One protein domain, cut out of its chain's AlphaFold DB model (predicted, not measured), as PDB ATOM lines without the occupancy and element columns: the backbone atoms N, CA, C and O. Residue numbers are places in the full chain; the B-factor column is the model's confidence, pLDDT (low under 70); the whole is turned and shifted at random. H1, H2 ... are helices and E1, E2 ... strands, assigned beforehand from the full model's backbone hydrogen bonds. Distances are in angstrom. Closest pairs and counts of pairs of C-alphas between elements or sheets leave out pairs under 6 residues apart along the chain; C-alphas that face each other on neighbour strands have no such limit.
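This is residues 331 to 374 and 436 to 565 of the 566 residues of the protein "2-C-methyl-D-erythritol 2,4-cyclodiphosphate synthase" of Eimeria brunetti (UniProt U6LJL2). A twisted sheet of five strands curls like part of a barrel round one helix, H2, while H4 packs on H2 and H5 covers E3 and E4 on the same face as H2. The small helix H6 is on the opposite face from H5, and residues 367 to 374, of which 367 to 373 belong to H1, stick out as an arm. The printed part has 174 residues with six named helices and five named strands, in the order E1, H1, E2, H2, H3, H4, E3, H5, E4, H6, E5. The sheet runs E2, E1, E5, E3, E4 and is mixed, and the class is mixed, helices and strands. The whole is compact, with a radius of gyration of the C-alphas of 16.8 A, yet elongated, spanning 62 by 37 by 29 A; without the arm the body spans 51 by 36 by 27 A.

Strand E1, residues 331 to 341, begins at C-alpha 331 (229.903, 123.491, 214.566) and is 33.4 A long. Helix H1, residues 361 to 373, is 17.8 A long and ends at C-alpha 373 (209.661, 114.070, 164.767). After the cut come strand E2, residues 438 to 440, and helix H2, residues 447 to 460, 20.0 A long. H3 has residues 465 to 468, and H4, residues 482 to 494, is 18.2 A long. Strand E3, residues 497 to 507, is 29.1 A long and bends by 57 degrees at residue 500. H5 has residues 517 to 528 and is 16.7 A long, E4 has residues 535 to 540, and H6 has residues 546 to 549. Strand E5, residues 553 to 564, is 35.8 A long and ends at C-alpha 564 (227.314, 116.084, 222.752).

E1 and E5 are antiparallel neighbours, with N 334 and O 558 2.9 A apart, within hydrogen-bond range. The pairing of E1 is staggered: residues 331 to 339 pair with E5, and residues 339 to 341 pair with the edge strand E2, antiparallel, with N 438 and O 341 at 2.9 A. E5 and E3 are antiparallel, with N 503 and O 559 at 2.9 A. E3 and the other edge strand, E4, are parallel, with N 504 and O 536 at 2.8 A. E3, H5 and E4 form a strand-helix-strand unit, two parallel neighbour strands with a helix between, whose crossover is right-handed. The sheet curls round H2; the closest C-alphas of E1 and H2 are those of Gly 334 and Ala 455, 3.9 A apart. H2 touches H4 at a shallow tilt of 11 degrees, the same way, with the C-alphas of Ala 453 and Val 485 closest at 4.7 A. H2 touches H3, with the C-alphas of Asp 454 and Ile 465 closest at 6.2 A. H5 touches H4 with residues 527 to 528 alone, at a steep tilt of 47 degrees; the closest C-alphas are those of Ala 489 and Leu 528, 6.4 A apart. H5 lies over E3 and E4 at a height over the sheet of 9.1 A. H6 is over E5, but only just, with 3 of its 4 C-alphas falling on it. H1 is not on the sheet and touches no helix. In H1, H2, H4 and H5 every O i to N i+4 pair is within hydrogen-bond range; H3 and H6 are too short for such a pair.

The two C-alphas farthest apart are those of Asn 374 and Lys 565, 62.1 A. Residues 375 to 435 are not printed, and C-alphas 374 and 436 are 21.2 A apart across the cut. The links E1 to H1 and H3 to H4 are long. The mean pLDDT of the printed part is 87.1; residues 359 to 374 and residue 436 are under 70.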
ATOM      1  N   ILE A 331     230.307 123.113 215.923       97.69
ATOM      2  CA  ILE A 331     229.903 123.491 214.566       97.69
ATOM      3  C   ILE A 331     231.072 123.190 213.636       97.69
ATOM      4  O   ILE A 331     232.218 123.478 213.980       97.69
ATOM      5  N   GLY A 332     230.778 122.628 212.469       97.50
ATOM      6  CA  GLY A 332     231.738 122.444 211.389       97.50
ATOM      7  C   GLY A 332     231.154 122.909 210.063       97.50
ATOM      8  O   GLY A 332     229.936 122.926 209.868       97.50
ATOM      9  N   HIS A 333     232.042 123.316 209.165       98.06
ATOM     10  CA  HIS A 333     231.730 123.736 207.806       98.06
ATOM     11  C   HIS A 333     232.447 122.805 206.834       98.06
ATOM     12  O   HIS A 333     233.566 122.378 207.104       98.06
ATOM     13  N   GLY A 334     231.776 122.478 205.737       97.31
ATOM     14  CA  GLY A 334     232.319 121.692 204.641       97.31
ATOM     15  C   GLY A 334     232.011 122.372 203.316       97.31
ATOM     16  O   GLY A 334     230.995 123.066 203.171       97.31
ATOM     17  N   TYR A 335     232.902 122.191 202.352       96.88
ATOM     18  CA  TYR A 335     232.795 122.764 201.019       96.88
ATOM     19  C   TYR A 335     233.336 121.779 199.993       96.88
ATOM     20  O   TYR A 335     234.414 121.230 200.189       96.88
ATOM     21  N   ASP A 336     232.608 121.610 198.895       95.94
ATOM     22  CA  ASP A 336     233.072 120.852 197.739       95.94
ATOM     23  C   ASP A 336     232.620 121.524 196.432       95.94
ATOM     24  O   ASP A 336     231.616 122.246 196.392       95.94
ATOM     25  N   MET A 337     233.369 121.296 195.355       94.19
ATOM     26  CA  MET A 337     233.080 121.804 194.019       94.19
ATOM     27  C   MET A 337     233.465 120.779 192.950       94.19
ATOM     28  O   MET A 337     234.643 120.548 192.673       94.19
ATOM     29  N   HIS A 338     232.463 120.266 192.242       93.38
ATOM     30  CA  HIS A 338     232.665 119.364 191.114       93.38
ATOM     31  C   HIS A 338     232.549 120.085 189.770       93.38
ATOM     32  O   HIS A 338     231.640 120.887 189.533       93.38
ATOM     33  N   ARG A 339     233.448 119.742 188.837       91.69
ATOM     34  CA  ARG A 339     233.341 120.160 187.435       91.69
ATOM     35  C   ARG A 339     232.150 119.461 186.780       91.69
ATOM     36  O   ARG A 339     232.045 118.234 186.805       91.69
ATOM     37  N   LEU A 340     231.318 120.252 186.112       90.06
ATOM     38  CA  LEU A 340     230.309 119.768 185.179       90.06
ATOM     39  C   LEU A 340     230.888 119.736 183.762       90.06
ATOM     40  O   LEU A 340     231.743 120.543 183.397       90.06
ATOM     41  N   SER A 341     230.409 118.804 182.946       85.50
ATOM     42  CA  SER A 341     230.755 118.729 181.529       85.50
ATOM     43  C   SER A 341     229.573 118.264 180.690       85.50
ATOM     44  O   SER A 341     228.722 117.501 181.150       85.50
ATOM     45  N   THR A 342     229.545 118.714 179.438       80.50
ATOM     46  CA  THR A 342     228.637 118.235 178.388       80.50
ATOM     47  C   THR A 342     229.305 117.219 177.460       80.50
ATOM     48  O   THR A 342     228.621 116.591 176.657       80.50
ATOM     49  N   ASP A 343     230.631 117.052 177.542       77.94
ATOM     50  CA  ASP A 343     231.409 116.204 176.634       77.94
ATOM     51  C   ASP A 343     231.412 114.736 177.103       77.94
ATOM     52  O   ASP A 343     232.076 114.422 178.103       77.94
ATOM     53  N   PRO A 344     230.807 113.786 176.353       73.25
ATOM     54  CA  PRO A 344     230.684 112.378 176.767       73.25
ATOM     55  C   PRO A 344     232.007 111.610 176.910       73.25
ATOM     56  O   PRO A 344     232.004 110.449 177.304       73.25
ATOM     57  N   LYS A 345     233.139 112.229 176.556       71.88
ATOM     58  CA  LYS A 345     234.497 111.692 176.754       71.88
ATOM     59  C   LYS A 345     235.109 112.057 178.113       71.88
ATOM     60  O   LYS A 345     236.172 111.545 178.440       71.88
ATOM     61  N   THR A 346     234.496 112.996 178.834       76.44
ATOM     62  CA  THR A 346     235.036 113.590 180.074       76.44
ATOM     63  C   THR A 346     234.136 113.356 181.280       76.44
ATOM     64  O   THR A 346     234.636 113.279 182.396       76.44
ATOM     65  N   ILE A 347     232.828 113.214 181.050       78.31
ATOM     66  CA  ILE A 347     231.844 112.821 182.058       78.31
ATOM     67  C   ILE A 347     232.225 111.447 182.629       78.31
ATOM     68  O   ILE A 347     232.342 110.485 181.869       78.31
ATOM     69  N   THR A 348     232.384 111.347 183.951       75.81
ATOM     70  CA  THR A 348     232.600 110.067 184.649       75.81
ATOM     71  C   THR A 348     231.288 109.455 185.144       75.81
ATOM     72  O   THR A 348     231.156 108.232 185.152       75.81
ATOM     73  N   GLY A 349     230.286 110.285 185.458       79.06
ATOM     74  CA  GLY A 349     228.951 109.849 185.872       79.06
ATOM     75  C   GLY A 349     227.848 110.881 185.591       79.06
ATOM     76  O   GLY A 349     228.135 112.039 185.270       79.06
ATOM     77  N   PRO A 350     226.561 110.492 185.690       84.62
ATOM     78  CA  PRO A 350     225.464 111.460 185.691       84.62
ATOM     79  C   PRO A 350     225.623 112.425 186.874       84.62
ATOM     80  O   PRO A 350     226.238 112.079 187.876       84.62
ATOM     81  N   LEU A 351     225.022 113.615 186.805       88.38
ATOM     82  CA  LEU A 351     224.933 114.471 187.988       88.38
ATOM     83  C   LEU A 351     224.106 113.765 189.075       88.38
ATOM     84  O   LEU A 351     222.927 113.476 188.865       88.38
ATOM     85  N   ILE A 352     224.719 113.492 190.226       90.50
ATOM     86  CA  ILE A 352     224.063 112.977 191.433       90.50
ATOM     87  C   ILE A 352     224.140 114.073 192.497       90.50
ATOM     88  O   ILE A 352     225.166 114.733 192.636       90.50
ATOM     89  N   LEU A 353     223.035 114.305 193.205       92.44
ATOM     90  CA  LEU A 353     222.965 115.249 194.319       92.44
ATOM     91  C   LEU A 353     222.170 114.607 195.458       92.44
ATOM     92  O   LEU A 353     220.980 114.324 195.300       92.44
ATOM     93  N   SER A 354     222.802 114.404 196.610       92.06
ATOM     94  CA  SER A 354     222.221 113.742 197.781       92.06
ATOM     95  C   SER A 354     221.578 112.378 197.462       92.06
ATOM     96  O   SER A 354     220.433 112.109 197.838       92.06
ATOM     97  N   GLY A 355     222.268 111.530 196.702       87.69
ATOM     98  CA  GLY A 355     221.811 110.223 196.227       87.69
ATOM     99  C   GLY A 355     220.718 110.268 195.151       87.69
ATOM    100  O   GLY A 355     220.281 109.215 194.689       87.69
ATOM    101  N   VAL A 356     220.258 111.452 194.734       89.94
ATOM    102  CA  VAL A 356     219.255 111.601 193.672       89.94
ATOM    103  C   VAL A 356     219.957 111.847 192.343       89.94
ATOM    104  O   VAL A 356     220.650 112.848 192.170       89.94
ATOM    105  N   SER A 357     219.749 110.957 191.371       87.88
ATOM    106  CA  SER A 357     220.295 111.142 190.028       87.88
ATOM    107  C   SER A 357     219.489 112.164 189.217       87.88
ATOM    108  O   SER A 357     218.252 112.145 189.162       87.88
ATOM    109  N   PHE A 358     220.209 113.035 188.523       83.06
ATOM    110  CA  PHE A 358     219.723 113.963 187.507       83.06
ATOM    111  C   PHE A 358     220.146 113.473 186.115       83.06
ATOM    112  O   PHE A 358     220.557 114.252 185.258       83.06
ATOM    113  N   ALA A 359     220.024 112.158 185.894       61.19
ATOM    114  CA  ALA A 359     220.222 111.501 184.609       61.19
ATOM    115  C   ALA A 359     219.258 112.043 183.537       61.19
ATOM    116  O   ALA A 359     218.176 111.514 183.306       61.19
ATOM    117  N   ALA A 360     219.708 113.101 182.868       49.00
ATOM    118  CA  ALA A 360     219.285 113.526 181.545       49.00
ATOM    119  C   ALA A 360     217.762 113.647 181.319       49.00
ATOM    120  O   ALA A 360     217.208 113.022 180.414       49.00
ATOM    121  N   GLU A 361     217.131 114.626 181.983       44.31
ATOM    122  CA  GLU A 361     215.941 115.290 181.410       44.31
ATOM    123  C   GLU A 361     216.204 115.721 179.956       44.31
ATOM    124  O   GLU A 361     215.314 115.679 179.121       44.31
ATOM    125  N   ALA A 362     217.454 116.069 179.640       43.06
ATOM    126  CA  ALA A 362     217.975 116.259 178.294       43.06
ATOM    127  C   ALA A 362     217.751 115.066 177.347       43.06
ATOM    128  O   ALA A 362     217.352 115.264 176.204       43.06
ATOM    129  N   ALA A 363     217.980 113.828 177.800       39.66
ATOM    130  CA  ALA A 363     217.786 112.630 176.985       39.66
ATOM    131  C   ALA A 363     216.305 112.260 176.875       39.66
ATOM    132  O   ALA A 363     215.865 111.865 175.800       39.66
ATOM    133  N   GLU A 364     215.513 112.441 177.937       38.50
ATOM    134  CA  GLU A 364     214.063 112.224 177.869       38.50
ATOM    135  C   GLU A 364     213.363 113.297 177.014       38.50
ATOM    136  O   GLU A 364     212.485 112.980 176.215       38.50
ATOM    137  N   ALA A 365     213.789 114.561 177.103       42.22
ATOM    138  CA  ALA A 365     213.310 115.649 176.255       42.22
ATOM    139  C   ALA A 365     213.760 115.476 174.798       42.22
ATOM    140  O   ALA A 365     212.950 115.674 173.895       42.22
ATOM    141  N   ALA A 366     215.003 115.045 174.548       41.03
ATOM    142  CA  ALA A 366     215.464 114.691 173.207       41.03
ATOM    143  C   ALA A 366     214.705 113.477 172.646       41.03
ATOM    144  O   ALA A 366     214.327 113.492 171.479       41.03
ATOM    145  N   ALA A 367     214.408 112.464 173.466       40.19
ATOM    146  CA  ALA A 367     213.595 111.316 173.067       40.19
ATOM    147  C   ALA A 367     212.135 111.710 172.788       40.19
ATOM    148  O   ALA A 367     211.565 111.245 171.807       40.19
ATOM    149  N   LYS A 368     211.540 112.608 173.585       40.09
ATOM    150  CA  LYS A 368     210.203 113.175 173.333       40.09
ATOM    151  C   LYS A 368     210.177 114.026 172.061       40.09
ATOM    152  O   LYS A 368     209.284 113.844 171.240       40.09
ATOM    153  N   ALA A 369     211.174 114.882 171.837       44.00
ATOM    154  CA  ALA A 369     211.308 115.655 170.601       44.00
ATOM    155  C   ALA A 369     211.506 114.745 169.372       44.00
ATOM    156  O   ALA A 369     210.851 114.934 168.350       44.00
ATOM    157  N   ALA A 370     212.339 113.707 169.487       41.84
ATOM    158  CA  ALA A 370     212.538 112.708 168.439       41.84
ATOM    159  C   ALA A 370     211.286 111.846 168.194       41.84
ATOM    160  O   ALA A 370     211.018 111.494 167.052       41.84
ATOM    161  N   ALA A 371     210.487 111.544 169.221       42.94
ATOM    162  CA  ALA A 371     209.216 110.830 169.079       42.94
ATOM    163  C   ALA A 371     208.135 111.669 168.380       42.94
ATOM    164  O   ALA A 371     207.342 111.117 167.620       42.94
ATOM    165  N   VAL A 372     208.139 112.991 168.585       53.31
ATOM    166  CA  VAL A 372     207.303 113.941 167.828       53.31
ATOM    167  C   VAL A 372     207.781 114.073 166.374       53.31
ATOM    168  O   VAL A 372     206.956 114.231 165.480       53.31
ATOM    169  N   ALA A 373     209.091 113.967 166.114       47.97
ATOM    170  CA  ALA A 373     209.661 114.070 164.767       47.97
ATOM    171  C   ALA A 373     209.602 112.764 163.940       47.97
ATOM    172  O   ALA A 373     209.427 112.822 162.725       47.97
ATOM    173  N   ASN A 374     209.764 111.589 164.561       53.19
ATOM    174  CA  ASN A 374     209.703 110.281 163.899       53.19
ATOM    175  C   ASN A 374     209.237 109.159 164.865       53.19
ATOM    176  O   ASN A 374     210.061 108.529 165.545       53.19
ATOM    177  N   ALA A 436     222.508 117.681 178.227       63.38
ATOM    178  CA  ALA A 436     222.912 116.682 179.209       63.38
ATOM    179  C   ALA A 436     224.227 117.104 179.881       63.38
ATOM    180  O   ALA A 436     225.274 117.119 179.235       63.38
ATOM    181  N   PHE A 437     224.164 117.425 181.174       71.19
ATOM    182  CA  PHE A 437     225.337 117.658 182.015       71.19
ATOM    183  C   PHE A 437     225.645 116.402 182.836       71.19
ATOM    184  O   PHE A 437     224.742 115.792 183.415       71.19
ATOM    185  N   GLY A 438     226.919 116.035 182.902       79.56
ATOM    186  CA  GLY A 438     227.447 115.022 183.812       79.56
ATOM    187  C   GLY A 438     228.589 115.579 184.656       79.56
ATOM    188  O   GLY A 438     229.104 116.664 184.380       79.56
ATOM    189  N   VAL A 439     228.971 114.839 185.693       84.12
ATOM    190  CA  VAL A 439     230.048 115.212 186.619       84.12
ATOM    191  C   VAL A 439     231.378 114.620 186.150       84.12
ATOM    192  O   VAL A 439     231.416 113.567 185.507       84.12
ATOM    193  N   VAL A 440     232.472 115.315 186.465       82.25
ATOM    194  CA  VAL A 440     233.850 114.831 186.327       82.25
ATOM    195  C   VAL A 440     234.440 114.662 187.733       82.25
ATOM    196  O   VAL A 440     234.911 115.633 188.322       82.25
ATOM    197  N   ALA A 441     234.378 113.443 188.273       79.75
ATOM    198  CA  ALA A 441     234.836 113.085 189.624       79.75
ATOM    199  C   ALA A 441     235.439 111.665 189.687       79.75
ATOM    200  O   ALA A 441     235.217 110.850 188.786       79.75
ATOM    201  N   HIS A 442     236.193 111.388 190.759       74.25
ATOM    202  CA  HIS A 442     236.818 110.088 191.053       74.25
ATOM    203  C   HIS A 442     235.903 109.133 191.856       74.25
ATOM    204  O   HIS A 442     236.007 107.910 191.704       74.25
ATOM    205  N   SER A 443     234.995 109.690 192.668       79.44
ATOM    206  CA  SER A 443     233.865 109.010 193.319       79.44
ATOM    207  C   SER A 443     232.633 108.962 192.393       79.44
ATOM    208  O   SER A 443     232.735 109.220 191.191       79.44
ATOM    209  N   ASP A 444     231.452 108.657 192.941       79.62
ATOM    210  CA  ASP A 444     230.160 108.837 192.259       79.62
ATOM    211  C   ASP A 444     229.820 110.303 191.893       79.62
ATOM    212  O   ASP A 444     228.929 110.539 191.071       79.62
ATOM    213  N   GLY A 445     230.549 111.282 192.442       83.75
ATOM    214  CA  GLY A 445     230.409 112.699 192.114       83.75
ATOM    215  C   GLY A 445     229.364 113.470 192.929       83.75
ATOM    216  O   GLY A 445     228.976 114.567 192.513       83.75
ATOM    217  N   ASP A 446     228.913 112.955 194.076       93.06
ATOM    218  CA  ASP A 446     227.910 113.628 194.910       93.06
ATOM    219  C   ASP A 446     228.489 114.721 195.832       93.06
ATOM    220  O   ASP A 446     228.732 114.530 197.027       93.06
ATOM    221  N   VAL A 447     228.608 115.922 195.260       95.00
ATOM    222  CA  VAL A 447     229.069 117.164 195.915       95.00
ATOM    223  C   VAL A 447     228.276 117.536 197.188       95.00
ATOM    224  O   VAL A 447     228.750 118.298 198.030       95.00
ATOM    225  N   VAL A 448     227.049 117.019 197.359       96.50
ATOM    226  CA  VAL A 448     226.238 117.272 198.564       96.50
ATOM    227  C   VAL A 448     226.658 116.355 199.707       96.50
ATOM    228  O   VAL A 448     226.768 116.817 200.842       96.50
ATOM    229  N   LEU A 449     226.901 115.076 199.417       96.00
ATOM    230  CA  LEU A 449     227.345 114.104 200.417       96.00
ATOM    231  C   LEU A 449     228.803 114.358 200.829       96.00
ATOM    232  O   LEU A 449     229.095 114.300 202.021       96.00
ATOM    233  N   HIS A 450     229.669 114.743 199.883       95.38
ATOM    234  CA  HIS A 450     231.027 115.226 200.166       95.38
ATOM    235  C   HIS A 450     231.016 116.399 201.169       95.38
ATOM    236  O   HIS A 450     231.483 116.257 202.299       95.38
ATOM    237  N   ALA A 451     230.402 117.537 200.815       97.31
ATOM    238  CA  ALA A 451     230.391 118.718 201.684       97.31
ATOM    239  C   ALA A 451     229.746 118.442 203.060       97.31
ATOM    240  O   ALA A 451     230.206 118.968 204.076       97.31
ATOM    241  N   ALA A 452     228.705 117.602 203.123       97.50
ATOM    242  CA  ALA A 452     228.073 117.206 204.382       97.50
ATOM    243  C   ALA A 452     228.992 116.355 205.278       97.50
ATOM    244  O   ALA A 452     229.010 116.563 206.492       97.50
ATOM    245  N   ALA A 453     229.759 115.425 204.700       97.00
ATOM    246  CA  ALA A 453     230.712 114.608 205.442       97.00
ATOM    247  C   ALA A 453     231.882 115.449 205.983       97.00
ATOM    248  O   ALA A 453     232.166 115.361 207.177       97.00
ATOM    249  N   ASP A 454     232.479 116.340 205.181       96.94
ATOM    250  CA  ASP A 454     233.538 117.248 205.660       96.94
ATOM    251  C   ASP A 454     233.051 118.187 206.775       96.94
ATOM    252  O   ASP A 454     233.747 118.364 207.776       96.94
ATOM    253  N   ALA A 455     231.823 118.713 206.684       98.06
ATOM    254  CA  ALA A 455     231.245 119.531 207.754       98.06
ATOM    255  C   ALA A 455     231.147 118.769 209.092       98.06
ATOM    256  O   ALA A 455     231.358 119.347 210.161       98.06
ATOM    257  N   ILE A 456     230.852 117.468 209.044       97.69
ATOM    258  CA  ILE A 456     230.760 116.602 210.226       97.69
ATOM    259  C   ILE A 456     232.156 116.191 210.718       97.69
ATOM    260  O   ILE A 456     232.396 116.217 211.930       97.69
ATOM    261  N   PHE A 457     233.096 115.879 209.820       97.44
ATOM    262  CA  PHE A 457     234.485 115.594 210.185       97.44
ATOM    263  C   PHE A 457     235.123 116.794 210.895       97.44
ATOM    264  O   PHE A 457     235.596 116.638 212.025       97.44
ATOM    265  N   ALA A 458     235.016 117.995 210.316       96.38
ATOM    266  CA  ALA A 458     235.479 119.246 210.913       96.38
ATOM    267  C   ALA A 458     234.864 119.489 212.304       96.38
ATOM    268  O   ALA A 458     235.586 119.767 213.262       96.38
ATOM    269  N   ALA A 459     233.547 119.299 212.460       96.06
ATOM    270  CA  ALA A 459     232.881 119.440 213.756       96.06
ATOM    271  C   ALA A 459     233.349 118.392 214.790       96.06
ATOM    272  O   ALA A 459     233.448 118.685 215.984       96.06
ATOM    273  N   SER A 460     233.653 117.164 214.360       94.06
ATOM    274  CA  SER A 460     234.163 116.105 215.243       94.06
ATOM    275  C   SER A 460     235.634 116.304 215.648       94.06
ATOM    276  O   SER A 460     236.055 115.791 216.688       94.06
ATOM    277  N   GLY A 461     236.394 117.110 214.896       92.38
ATOM    278  CA  GLY A 461     237.850 117.241 215.028       92.38
ATOM    279  C   GLY A 461     238.623 116.104 214.349       92.38
ATOM    280  O   GLY A 461     239.757 115.819 214.730       92.38
ATOM    281  N   ALA A 462     237.996 115.430 213.383       93.31
ATOM    282  CA  ALA A 462     238.629 114.438 212.524       93.31
ATOM    283  C   ALA A 462     239.374 115.109 211.354       93.31
ATOM    284  O   ALA A 462     239.356 116.329 211.189       93.31
ATOM    285  N   LYS A 463     240.034 114.289 210.534       93.12
ATOM    286  CA  LYS A 463     240.648 114.712 209.269       93.12
ATOM    287  C   LYS A 463     239.579 114.920 208.187       93.12
ATOM    288  O   LYS A 463     238.510 114.328 208.281       93.12
ATOM    289  N   ASP A 464     239.882 115.692 207.151       92.06
ATOM    290  CA  ASP A 464     239.021 115.828 205.963       92.06
ATOM    291  C   ASP A 464     238.869 114.513 205.164       92.06
ATOM    292  O   ASP A 464     239.567 113.518 205.411       92.06
ATOM    293  N   ILE A 465     237.949 114.512 204.192       90.25
ATOM    294  CA  ILE A 465     237.718 113.393 203.266       90.25
ATOM    295  C   ILE A 465     238.996 113.009 202.515       90.25
ATOM    296  O   ILE A 465     239.312 111.825 202.457       90.25
ATOM    297  N   GLY A 466     239.756 113.964 201.975       88.56
ATOM    298  CA  GLY A 466     240.943 113.680 201.155       88.56
ATOM    299  C   GLY A 466     242.056 112.954 201.920       88.56
ATOM    300  O   GLY A 466     242.753 112.103 201.364       88.56
ATOM    301  N   GLN A 467     242.190 113.234 203.217       88.62
ATOM    302  CA  GLN A 467     243.117 112.553 204.120       88.62
ATOM    303  C   GLN A 467     242.635 111.172 204.596       88.62
ATOM    304  O   GLN A 467     243.470 110.355 204.992       88.62
ATOM    305  N   GLN A 468     241.323 110.914 204.623       88.50
ATOM    306  CA  GLN A 468     240.756 109.616 205.023       88.50
ATOM    307  C   GLN A 468     240.520 108.677 203.832       88.50
ATOM    308  O   GLN A 468     240.662 107.463 203.963       88.50
ATOM    309  N   PHE A 469     240.208 109.239 202.667       89.00
ATOM    310  CA  PHE A 469     239.814 108.544 201.447       89.00
ATOM    311  C   PHE A 469     240.618 109.053 200.235       89.00
ATOM    312  O   PHE A 469     240.042 109.592 199.291       89.00
ATOM    313  N   PRO A 470     241.956 108.901 200.227       86.31
ATOM    314  CA  PRO A 470     242.791 109.433 199.155       86.31
ATOM    315  C   PRO A 470     242.504 108.757 197.804       86.31
ATOM    316  O   PRO A 470     242.402 107.528 197.722       86.31
ATOM    317  N   ASP A 471     242.475 109.557 196.732       82.38
ATOM    318  CA  ASP A 471     242.261 109.120 195.335       82.38
ATOM    319  C   ASP A 471     243.308 108.115 194.819       82.38
ATOM    320  O   ASP A 471     243.102 107.442 193.806       82.38
ATOM    321  N   THR A 472     244.458 108.019 195.490       82.88
ATOM    322  CA  THR A 472     245.531 107.072 195.162       82.88
ATOM    323  C   THR A 472     245.221 105.640 195.602       82.88
ATOM    324  O   THR A 472     245.826 104.705 195.075       82.88
ATOM    325  N   ALA A 473     244.287 105.441 196.537       82.50
ATOM    326  CA  ALA A 473     243.896 104.120 197.009       82.50
ATOM    327  C   ALA A 473     242.849 103.497 196.070       82.50
ATOM    328  O   ALA A 473     241.753 104.025 195.884       82.50
ATOM    329  N   ALA A 474     243.175 102.338 195.489       80.94
ATOM    330  CA  ALA A 474     242.347 101.685 194.469       80.94
ATOM    331  C   ALA A 474     240.924 101.322 194.946       80.94
ATOM    332  O   ALA A 474     240.016 101.216 194.125       80.94
ATOM    333  N   GLU A 475     240.732 101.165 196.257       81.94
ATOM    334  CA  GLU A 475     239.449 100.907 196.925       81.94
ATOM    335  C   GLU A 475     238.481 102.104 196.948       81.94
ATOM    336  O   GLU A 475     237.275 101.900 197.057       81.94
ATOM    337  N   ASN A 476     238.969 103.343 196.799       81.31
ATOM    338  CA  ASN A 476     238.119 104.545 196.768       81.31
ATOM    339  C   ASN A 476     237.563 104.858 195.367       81.31
ATOM    340  O   ASN A 476     236.681 105.704 195.212       81.31
ATOM    341  N   LYS A 477     238.058 104.178 194.328       77.31
ATOM    342  CA  LYS A 477     237.709 104.464 192.934       77.31
ATOM    343  C   LYS A 477     236.256 104.088 192.626       77.31
ATOM    344  O   LYS A 477     235.927 102.909 192.539       77.31
ATOM    345  N   GLY A 478     235.412 105.090 192.367       76.81
ATOM    346  CA  GLY A 478     233.981 104.889 192.116       76.81
ATOM    347  C   GLY A 478     233.183 104.494 193.363       76.81
ATOM    348  O   GLY A 478     232.169 103.807 193.242       76.81
ATOM    349  N   ARG A 479     233.654 104.891 194.553       84.62
ATOM    350  CA  ARG A 479     232.961 104.692 195.832       84.62
ATOM    351  C   ARG A 479     231.647 105.486 195.887       84.62
ATOM    352  O   ARG A 479     231.573 106.595 195.359       84.62
ATOM    353  N   ASP A 480     230.629 104.910 196.530       89.25
ATOM    354  CA  ASP A 480     229.357 105.584 196.831       89.25
ATOM    355  C   ASP A 480     229.588 106.607 197.952       89.25
ATOM    356  O   ASP A 480     230.088 106.254 199.021       89.25
ATOM    357  N   SER A 481     229.217 107.869 197.736       90.38
ATOM    358  CA  SER A 481     229.505 108.947 198.691       90.38
ATOM    359  C   SER A 481     228.751 108.826 200.023       90.38
ATOM    360  O   SER A 481     229.066 109.537 200.982       90.38
ATOM    361  N   LYS A 482     227.791 107.896 200.143       90.62
ATOM    362  CA  LYS A 482     227.184 107.526 201.435       90.62
ATOM    363  C   LYS A 482     228.202 106.908 202.398       90.62
ATOM    364  O   LYS A 482     228.044 107.097 203.601       90.62
ATOM    365  N   ASP A 483     229.253 106.245 201.904       91.31
ATOM    366  CA  ASP A 483     230.332 105.708 202.746       91.31
ATOM    367  C   ASP A 483     231.034 106.826 203.532       91.31
ATOM    368  O   ASP A 483     231.285 106.679 204.728       91.31
ATOM    369  N   PHE A 484     231.308 107.966 202.884       93.19
ATOM    370  CA  PHE A 484     231.950 109.119 203.525       93.19
ATOM    371  C   PHE A 484     231.060 109.713 204.624       93.19
ATOM    372  O   PHE A 484     231.539 110.034 205.710       93.19
ATOM    373  N   VAL A 485     229.750 109.801 204.374       94.88
ATOM    374  CA  VAL A 485     228.760 110.300 205.344       94.88
ATOM    375  C   VAL A 485     228.594 109.336 206.526       94.88
ATOM    376  O   VAL A 485     228.545 109.782 207.673       94.88
ATOM    377  N   ALA A 486     228.582 108.024 206.277       93.44
ATOM    378  CA  ALA A 486     228.551 107.006 207.326       93.44
ATOM    379  C   ALA A 486     229.829 107.032 208.187       93.44
ATOM    380  O   ALA A 486     229.750 106.968 209.416       93.44
ATOM    381  N   ALA A 487     231.000 107.201 207.563       94.38
ATOM    382  CA  ALA A 487     232.264 107.386 208.268       94.38
ATOM    383  C   ALA A 487     232.277 108.677 209.104       94.38
ATOM    384  O   ALA A 487     232.685 108.644 210.263       94.38
ATOM    385  N   ALA A 488     231.753 109.789 208.582       96.06
ATOM    386  CA  ALA A 488     231.650 111.046 209.325       96.06
ATOM    387  C   ALA A 488     230.714 110.936 210.537       96.06
ATOM    388  O   ALA A 488     231.064 111.375 211.637       96.06
ATOM    389  N   ALA A 489     229.565 110.274 210.381       94.69
ATOM    390  CA  ALA A 489     228.676 109.956 211.497       94.69
ATOM    391  C   ALA A 489     229.371 109.071 212.554       94.69
ATOM    392  O   ALA A 489     229.206 109.305 213.755       94.69
ATOM    393  N   ALA A 490     230.203 108.111 212.133       94.44
ATOM    394  CA  ALA A 490     231.010 107.289 213.034       94.44
ATOM    395  C   ALA A 490     232.104 108.099 213.763       94.44
ATOM    396  O   ALA A 490     232.258 107.942 214.974       94.44
ATOM    397  N   SER A 491     232.808 109.016 213.088       94.38
ATOM    398  CA  SER A 491     233.784 109.922 213.718       94.38
ATOM    399  C   SER A 491     233.133 110.853 214.743       94.38
ATOM    400  O   SER A 491     233.638 110.987 215.858       94.38
ATOM    401  N   ALA A 492     231.973 111.437 214.424       95.06
ATOM    402  CA  ALA A 492     231.192 112.220 215.380       95.06
ATOM    403  C   ALA A 492     230.757 111.370 216.588       95.06
ATOM    404  O   ALA A 492     230.899 111.805 217.734       95.06
ATOM    405  N   ALA A 493     230.301 110.135 216.352       94.19
ATOM    406  CA  ALA A 493     229.910 109.208 217.408       94.19
ATOM    407  C   ALA A 493     231.081 108.802 218.318       94.19
ATOM    408  O   ALA A 493     230.877 108.739 219.533       94.19
ATOM    409  N   ALA A 494     232.272 108.570 217.754       93.19
ATOM    410  CA  ALA A 494     233.504 108.242 218.475       93.19
ATOM    411  C   ALA A 494     234.047 109.433 219.283       93.19
ATOM    412  O   ALA A 494     234.535 109.252 220.394       93.19
ATOM    413  N   ALA A 495     233.881 110.661 218.780       91.88
ATOM    414  CA  ALA A 495     234.179 111.887 219.519       91.88
ATOM    415  C   ALA A 495     233.179 112.182 220.662       91.88
ATOM    416  O   ALA A 495     233.384 113.133 221.417       91.88
ATOM    417  N   GLY A 496     232.097 111.401 220.801       94.50
ATOM    418  CA  GLY A 496     231.076 111.572 221.843       94.50
ATOM    419  C   GLY A 496     229.892 112.467 221.456       94.50
ATOM    420  O   GLY A 496     229.199 112.970 222.340       94.50
ATOM    421  N   TYR A 497     229.636 112.670 220.161       96.38
ATOM    422  CA  TYR A 497     228.584 113.552 219.641       96.38
ATOM    423  C   TYR A 497     227.548 112.803 218.778       96.38
ATOM    424  O   TYR A 497     227.733 111.648 218.387       96.38
ATOM    425  N   THR A 498     226.443 113.476 218.473       96.06
ATOM    426  CA  THR A 498     225.463 113.149 217.425       96.06
ATOM    427  C   THR A 498     225.269 114.358 216.512       96.06
ATOM    428  O   THR A 498     225.530 115.494 216.911       96.06
ATOM    429  N   VAL A 499     224.790 114.140 215.284       97.12
ATOM    430  CA  VAL A 499     224.360 115.244 214.414       97.12
ATOM    431  C   VAL A 499     223.020 115.778 214.926       97.12
ATOM    432  O   VAL A 499     222.049 115.034 215.033       97.12
ATOM    433  N   ALA A 500     222.973 117.065 215.260       96.75
ATOM    434  CA  ALA A 500     221.772 117.747 215.738       96.75
ATOM    435  C   ALA A 500     221.059 118.515 214.618       96.75
ATOM    436  O   ALA A 500     219.829 118.564 214.602       96.75
ATOM    437  N   GLN A 501     221.813 119.081 213.671       97.88
ATOM    438  CA  GLN A 501     221.278 119.728 212.472       97.88
ATOM    439  C   GLN A 501     222.318 119.726 211.341       97.88
ATOM    440  O   GLN A 501     223.514 119.854 211.602       97.88
ATOM    441  N   LEU A 502     221.860 119.638 210.092       98.38
ATOM    442  CA  LEU A 502     222.650 119.882 208.886       98.38
ATOM    443  C   LEU A 502     221.936 120.911 208.000       98.38
ATOM    444  O   LEU A 502     220.784 120.710 207.617       98.38
ATOM    445  N   ASP A 503     222.633 121.981 207.625       98.31
ATOM    446  CA  ASP A 503     222.160 122.954 206.641       98.31
ATOM    447  C   ASP A 503     223.077 122.990 205.412       98.31
ATOM    448  O   ASP A 503     224.286 123.158 205.529       98.31
ATOM    449  N   VAL A 504     222.492 122.851 204.224       98.31
ATOM    450  CA  VAL A 504     223.190 122.751 202.936       98.31
ATOM    451  C   VAL A 504     222.802 123.923 202.033       98.31
ATOM    452  O   VAL A 504     221.633 124.326 201.964       98.31
ATOM    453  N   THR A 505     223.771 124.468 201.305       97.94
ATOM    454  CA  THR A 505     223.580 125.467 200.249       97.94
ATOM    455  C   THR A 505     224.306 125.021 198.989       97.94
ATOM    456  O   THR A 505     225.529 125.083 198.916       97.94
ATOM    457  N   LEU A 506     223.534 124.593 197.993       96.94
ATOM    458  CA  LEU A 506     224.014 124.187 196.679       96.94
ATOM    459  C   LEU A 506     223.945 125.373 195.705       96.94
ATOM    460  O   LEU A 506     222.906 126.035 195.610       96.94
ATOM    461  N   LEU A 507     225.016 125.622 194.958       96.69
ATOM    462  CA  LEU A 507     225.067 126.612 193.891       96.69
ATOM    463  C   LEU A 507     225.182 125.888 192.542       96.69
ATOM    464  O   LEU A 507     226.185 125.244 192.239       96.69
ATOM    465  N   LEU A 508     224.123 125.982 191.735       94.19
ATOM    466  CA  LEU A 508     224.040 125.397 190.395       94.19
ATOM    467  C   LEU A 508     223.143 126.246 189.488       94.19
ATOM    468  O   LEU A 508     222.047 126.647 189.878       94.19
ATOM    469  N   GLN A 509     223.568 126.505 188.250       93.50
ATOM    470  CA  GLN A 509     222.724 127.241 187.300       93.50
ATOM    471  C   GLN A 509     221.572 126.377 186.752       93.50
ATOM    472  O   GLN A 509     220.472 126.880 186.509       93.50
ATOM    473  N   ARG A 510     221.830 125.080 186.544       87.75
ATOM    474  CA  ARG A 510     220.891 124.027 186.119       87.75
ATOM    475  C   ARG A 510     221.400 122.672 186.651       87.75
ATOM    476  O   ARG A 510     222.601 122.568 186.894       87.75
ATOM    477  N   PRO A 511     220.554 121.630 186.776       88.31
ATOM    478  CA  PRO A 511     219.090 121.627 186.655       88.31
ATOM    479  C   PRO A 511     218.404 122.315 187.849       88.31
ATOM    480  O   PRO A 511     219.055 122.770 188.786       88.31
ATOM    481  N   ARG A 512     217.069 122.411 187.832       88.06
ATOM    482  CA  ARG A 512     216.304 122.857 189.008       88.06
ATOM    483  C   ARG A 512     216.125 121.681 189.967       88.06
ATOM    484  O   ARG A 512     215.553 120.671 189.585       88.06
ATOM    485  N   ILE A 513     216.538 121.826 191.228       91.12
ATOM    486  CA  ILE A 513     216.345 120.765 192.239       91.12
ATOM    487  C   ILE A 513     214.961 120.782 192.911       91.12
ATOM    488  O   ILE A 513     214.724 119.980 193.805       91.12
ATOM    489  N   GLY A 514     214.069 121.712 192.544       87.44
ATOM    490  CA  GLY A 514     212.848 122.029 193.301       87.44
ATOM    491  C   GLY A 514     211.990 120.808 193.637       87.44
ATOM    492  O   GLY A 514     211.702 120.571 194.808       87.44
ATOM    493  N   ASP A 515     211.675 120.003 192.626       87.69
ATOM    494  CA  ASP A 515     210.769 118.854 192.742       87.69
ATOM    495  C   ASP A 515     211.440 117.640 193.414       87.69
ATOM    496  O   ASP A 515     210.784 116.830 194.064       87.69
ATOM    497  N   LYS A 516     212.774 117.548 193.323       91.38
ATOM    498  CA  LYS A 516     213.602 116.487 193.928       91.38
ATOM    499  C   LYS A 516     214.115 116.827 195.333       91.38
ATOM    500  O   LYS A 516     214.583 115.942 196.045       91.38
ATOM    501  N   LYS A 517     213.998 118.085 195.774       93.81
ATOM    502  CA  LYS A 517     214.545 118.581 197.048       93.81
ATOM    503  C   LYS A 517     214.074 117.777 198.265       93.81
ATOM    504  O   LYS A 517     214.866 117.573 199.181       93.81
ATOM    505  N   GLN A 518     212.816 117.333 198.298       95.31
ATOM    506  CA  GLN A 518     212.302 116.562 199.435       95.31
ATOM    507  C   GLN A 518     212.968 115.180 199.529       95.31
ATOM    508  O   GLN A 518     213.396 114.787 200.609       95.31
ATOM    509  N   GLN A 519     213.153 114.506 198.389       95.62
ATOM    510  CA  GLN A 519     213.876 113.234 198.307       95.62
ATOM    511  C   GLN A 519     215.347 113.392 198.726       95.62
ATOM    512  O   GLN A 519     215.883 112.542 199.427       95.62
ATOM    513  N   MET A 520     215.994 114.504 198.353       95.88
ATOM    514  CA  MET A 520     217.355 114.821 198.806       95.88
ATOM    515  C   MET A 520     217.420 114.974 200.338       95.88
ATOM    516  O   MET A 520     218.265 114.361 200.982       95.88
ATOM    517  N   ILE A 521     216.492 115.731 200.938       96.94
ATOM    518  CA  ILE A 521     216.390 115.885 202.402       96.94
ATOM    519  C   ILE A 521     216.209 114.523 203.091       96.94
ATOM    520  O   ILE A 521     216.852 114.259 204.104       96.94
ATOM    521  N   GLU A 522     215.364 113.654 202.538       96.50
ATOM    522  CA  GLU A 522     215.074 112.332 203.105       96.50
ATOM    523  C   GLU A 522     216.254 111.356 202.957       96.50
ATOM    524  O   GLU A 522     216.561 110.640 203.909       96.50
ATOM    525  N   ASN A 523     216.991 111.403 201.843       95.50
ATOM    526  CA  ASN A 523     218.229 110.639 201.655       95.50
ATOM    527  C   ASN A 523     219.328 111.051 202.654       95.50
ATOM    528  O   ASN A 523     219.950 110.181 203.264       95.50
ATOM    529  N   LEU A 524     219.558 112.357 202.853       95.50
ATOM    530  CA  LEU A 524     220.526 112.863 203.839       95.50
ATOM    531  C   LEU A 524     220.122 112.504 205.276       95.50
ATOM    532  O   LEU A 524     220.957 112.067 206.063       95.50
ATOM    533  N   ALA A 525     218.838 112.658 205.610       96.00
ATOM    534  CA  ALA A 525     218.302 112.304 206.921       96.00
ATOM    535  C   ALA A 525     218.485 110.805 207.226       96.00
ATOM    536  O   ALA A 525     218.940 110.451 208.314       96.00
ATOM    537  N   ALA A 526     218.217 109.935 206.245       95.00
ATOM    538  CA  ALA A 526     218.429 108.494 206.357       95.00
ATOM    539  C   ALA A 526     219.917 108.119 206.488       95.00
ATOM    540  O   ALA A 526     220.257 107.315 207.351       95.00
ATOM    541  N   ALA A 527     220.805 108.725 205.689       92.81
ATOM    542  CA  ALA A 527     222.249 108.467 205.746       92.81
ATOM    543  C   ALA A 527     222.893 108.885 207.084       92.81
ATOM    544  O   ALA A 527     223.876 108.287 207.510       92.81
ATOM    545  N   LEU A 528     222.329 109.896 207.753       93.44
ATOM    546  CA  LEU A 528     222.801 110.413 209.041       93.44
ATOM    547  C   LEU A 528     222.059 109.842 210.262       93.44
ATOM    548  O   LEU A 528     222.473 110.097 211.392       93.44
ATOM    549  N   GLY A 529     220.965 109.101 210.061       93.00
ATOM    550  CA  GLY A 529     220.125 108.583 211.147       93.00
ATOM    551  C   GLY A 529     219.374 109.664 211.940       93.00
ATOM    552  O   GLY A 529     219.075 109.455 213.114       93.00
ATOM    553  N   ILE A 530     219.082 110.817 211.327       95.19
ATOM    554  CA  ILE A 530     218.422 111.971 211.971       95.19
ATOM    555  C   ILE A 530     217.033 112.232 211.383       95.19
ATOM    556  O   ILE A 530     216.710 111.796 210.279       95.19
ATOM    557  N   HIS A 531     216.175 112.961 212.100       97.12
ATOM    558  CA  HIS A 531     214.848 113.291 211.587       97.12
ATOM    559  C   HIS A 531     214.931 114.345 210.471       97.12
ATOM    560  O   HIS A 531     215.668 115.322 210.573       97.12
ATOM    561  N   ARG A 532     214.104 114.211 209.427       96.56
ATOM    562  CA  ARG A 532     214.108 115.098 208.244       96.56
ATOM    563  C   ARG A 532     213.914 116.595 208.530       96.56
ATOM    564  O   ARG A 532     214.277 117.411 207.694       96.56
ATOM    565  N   SER A 533     213.376 116.983 209.691       97.19
ATOM    566  CA  SER A 533     213.303 118.400 210.104       97.19
ATOM    567  C   SER A 533     214.644 118.986 210.563       97.19
ATOM    568  O   SER A 533     214.748 120.197 210.721       97.19
ATOM    569  N   GLN A 534     215.648 118.139 210.801       97.56
ATOM    570  CA  GLN A 534     217.018 118.510 211.165       97.56
ATOM    571  C   GLN A 534     217.918 118.690 209.927       97.56
ATOM    572  O   GLN A 534     219.083 119.045 210.074       97.56
ATOM    573  N   VAL A 535     217.397 118.453 208.717       98.12
ATOM    574  CA  VAL A 535     218.113 118.618 207.445       98.12
ATOM    575  C   VAL A 535     217.445 119.717 206.623       98.12
ATOM    576  O   VAL A 535     216.263 119.631 206.291       98.12
ATOM    577  N   SER A 536     218.206 120.737 206.235       97.62
ATOM    578  CA  SER A 536     217.742 121.801 205.341       97.62
ATOM    579  C   SER A 536     218.625 121.925 204.103       97.62
ATOM    580  O   SER A 536     219.843 121.992 204.194       97.62
ATOM    581  N   ILE A 537     218.007 121.990 202.919       97.75
ATOM    582  CA  ILE A 537     218.709 122.192 201.641       97.75
ATOM    583  C   ILE A 537     218.220 123.484 200.986       97.75
ATOM    584  O   ILE A 537     217.014 123.709 200.823       97.75
ATOM    585  N   LYS A 538     219.156 124.332 200.570       95.94
ATOM    586  CA  LYS A 538     218.924 125.555 199.794       95.94
ATOM    587  C   LYS A 538     219.629 125.425 198.449       95.94
ATOM    588  O   LYS A 538     220.707 124.848 198.381       95.94
ATOM    589  N   ALA A 539     219.032 125.986 197.402       95.50
ATOM    590  CA  ALA A 539     219.661 126.103 196.092       95.50
ATOM    591  C   ALA A 539     219.734 127.569 195.663       95.50
ATOM    592  O   ALA A 539     218.819 128.352 195.955       95.50
ATOM    593  N   LYS A 540     220.809 127.919 194.960       95.25
ATOM    594  CA  LYS A 540     221.012 129.211 194.306       95.25
ATOM    595  C   LYS A 540     221.562 129.003 192.900       95.25
ATOM    596  O   LYS A 540     222.358 128.104 192.660       95.25
ATOM    597  N   THR A 541     221.113 129.846 191.987       95.69
ATOM    598  CA  THR A 541     221.687 130.027 190.655       95.69
ATOM    599  C   THR A 541     222.908 130.946 190.745       95.69
ATOM    600  O   THR A 541     223.008 131.759 191.664       95.69
ATOM    601  N   GLY A 542     223.841 130.829 189.798       92.75
ATOM    602  CA  GLY A 542     225.006 131.718 189.705       92.75
ATOM    603  C   GLY A 542     224.711 133.039 188.984       92.75
ATOM    604  O   GLY A 542     225.638 133.762 188.646       92.75
ATOM    605  N   GLU A 543     223.443 133.322 188.658       94.00
ATOM    606  CA  GLU A 543     222.989 134.478 187.864       94.00
ATOM    607  C   GLU A 543     223.747 134.688 186.532       94.00
ATOM    608  O   GLU A 543     223.848 135.801 186.024       94.00
ATOM    609  N   GLY A 544     224.285 133.611 185.944       90.62
ATOM    610  CA  GLY A 544     225.125 133.671 184.737       90.62
ATOM    611  C   GLY A 544     226.581 134.111 184.972       90.62
ATOM    612  O   GLY A 544     227.349 134.212 184.017       90.62
ATOM    613  N   ILE A 545     226.980 134.342 186.225       94.00
ATOM    614  CA  ILE A 545     228.312 134.787 186.649       94.00
ATOM    615  C   ILE A 545     229.153 133.583 187.119       94.00
ATOM    616  O   ILE A 545     228.650 132.655 187.751       94.00
ATOM    617  N   GLY A 546     230.457 133.599 186.822       94.75
ATOM    618  CA  GLY A 546     231.403 132.572 187.284       94.75
ATOM    619  C   GLY A 546     231.210 131.179 186.652       94.75
ATOM    620  O   GLY A 546     230.405 131.021 185.731       94.75
ATOM    621  N   PRO A 547     231.970 130.162 187.106       94.44
ATOM    622  CA  PRO A 547     231.870 128.787 186.603       94.44
ATOM    623  C   PRO A 547     230.474 128.185 186.818       94.44
ATOM    624  O   PRO A 547     229.890 127.640 185.881       94.44
ATOM    625  N   VAL A 548     229.893 128.371 188.013       94.19
ATOM    626  CA  VAL A 548     228.512 127.964 188.322       94.19
ATOM    627  C   VAL A 548     227.525 128.587 187.342       94.19
ATOM    628  O   VAL A 548     226.755 127.862 186.715       94.19
ATOM    629  N   GLY A 549     227.555 129.913 187.154       92.69
ATOM    630  CA  GLY A 549     226.625 130.618 186.269       92.69
ATOM    631  C   GLY A 549     226.747 130.218 184.796       92.69
ATOM    632  O   GLY A 549     225.743 130.211 184.082       92.69
ATOM    633  N   ARG A 550     227.938 129.798 184.350       92.75
ATOM    634  CA  ARG A 550     228.164 129.211 183.016       92.75
ATOM    635  C   ARG A 550     227.792 127.724 182.914       92.75
ATOM    636  O   ARG A 550     227.808 127.181 181.816       92.75
ATOM    637  N   SER A 551     227.357 127.088 184.008       91.62
ATOM    638  CA  SER A 551     227.075 125.639 184.108       91.62
ATOM    639  C   SER A 551     228.317 124.743 183.927       91.62
ATOM    640  O   SER A 551     228.201 123.601 183.494       91.62
ATOM    641  N   GLU A 552     229.504 125.258 184.265       92.06
ATOM    642  CA  GLU A 552     230.799 124.550 184.204       92.06
ATOM    643  C   GLU A 552     231.164 123.856 185.529       92.06
ATOM    644  O   GLU A 552     232.052 123.001 185.569       92.06
ATOM    645  N   ALA A 553     230.496 124.225 186.621       93.62
ATOM    646  CA  ALA A 553     230.713 123.681 187.955       93.62
ATOM    647  C   ALA A 553     229.404 123.613 188.751       93.62
ATOM    648  O   ALA A 553     228.445 124.338 188.465       93.62
ATOM    649  N   VAL A 554     229.402 122.760 189.771       94.69
ATOM    650  CA  VAL A 554     228.455 122.782 190.885       94.69
ATOM    651  C   VAL A 554     229.254 122.925 192.178       94.69
ATOM    652  O   VAL A 554     230.206 122.183 192.398       94.69
ATOM    653  N   GLU A 555     228.875 123.890 193.010       96.19
ATOM    654  CA  GLU A 555     229.513 124.190 194.298       96.19
ATOM    655  C   GLU A 555     228.528 123.865 195.427       96.19
ATOM    656  O   GLU A 555     227.323 124.096 195.297       96.19
ATOM    657  N   CYS A 556     229.012 123.342 196.549       97.75
ATOM    658  CA  CYS A 556     228.188 123.006 197.704       97.75
ATOM    659  C   CYS A 556     228.865 123.446 198.999       97.75
ATOM    660  O   CYS A 556     230.017 123.106 199.247       97.75
ATOM    661  N   HIS A 557     228.127 124.149 199.857       98.31
ATOM    662  CA  HIS A 557     228.512 124.383 201.246       98.31
ATOM    663  C   HIS A 557     227.570 123.632 202.181       98.31
ATOM    664  O   HIS A 557     226.351 123.670 201.990       98.31
ATOM    665  N   ALA A 558     228.110 123.046 203.243       98.38
ATOM    666  CA  ALA A 558     227.332 122.482 204.337       98.38
ATOM    667  C   ALA A 558     227.803 123.029 205.691       98.38
ATOM    668  O   ALA A 558     228.981 123.324 205.884       98.38
ATOM    669  N   VAL A 559     226.873 123.154 206.633       98.50
ATOM    670  CA  VAL A 559     227.134 123.487 208.037       98.50
ATOM    671  C   VAL A 559     226.474 122.423 208.901       98.50
ATOM    672  O   VAL A 559     225.255 122.246 208.849       98.50
ATOM    673  N   ALA A 560     227.277 121.720 209.693       98.31
ATOM    674  CA  ALA A 560     226.819 120.694 210.618       98.31
ATOM    675  C   ALA A 560     226.894 121.214 212.058       98.31
ATOM    676  O   ALA A 560     227.945 121.669 212.510       98.31
ATOM    677  N   LEU A 561     225.783 121.107 212.787       98.25
ATOM    678  CA  LEU A 561     225.737 121.251 214.237       98.25
ATOM    679  C   LEU A 561     225.788 119.852 214.853       98.25
ATOM    680  O   LEU A 561     224.873 119.048 214.659       98.25
ATOM    681  N   LEU A 562     226.835 119.581 215.624       97.69
ATOM    682  CA  LEU A 562     226.931 118.409 216.481       97.69
ATOM    683  C   LEU A 562     226.501 118.762 217.906       97.69
ATOM    684  O   LEU A 562     226.882 119.809 218.428       97.69
ATOM    685  N   GLN A 563     225.766 117.863 218.552       96.75
ATOM    686  CA  GLN A 563     225.423 117.927 219.973       96.75
ATOM    687  C   GLN A 563     226.137 116.798 220.715       96.75
ATOM    688  O   GLN A 563     226.234 115.680 220.217       96.75
ATOM    689  N   ARG A 564     226.669 117.087 221.901       94.38
ATOM    690  CA  ARG A 564     227.314 116.084 222.752       94.38
ATOM    691  C   ARG A 564     226.266 115.084 223.251       94.38
ATOM    692  O   ARG A 564     225.180 115.488 223.665       94.38
ATOM    693  N   LYS A 565     226.589 113.787 223.230       87.38
ATOM    694  CA  LYS A 565     225.765 112.751 223.870       87.38
ATOM    695  C   LYS A 565     225.733 113.016 225.380       87.38
ATOM    696  O   LYS A 565     226.793 113.227 225.977       87.38
TER     697      LYS A 565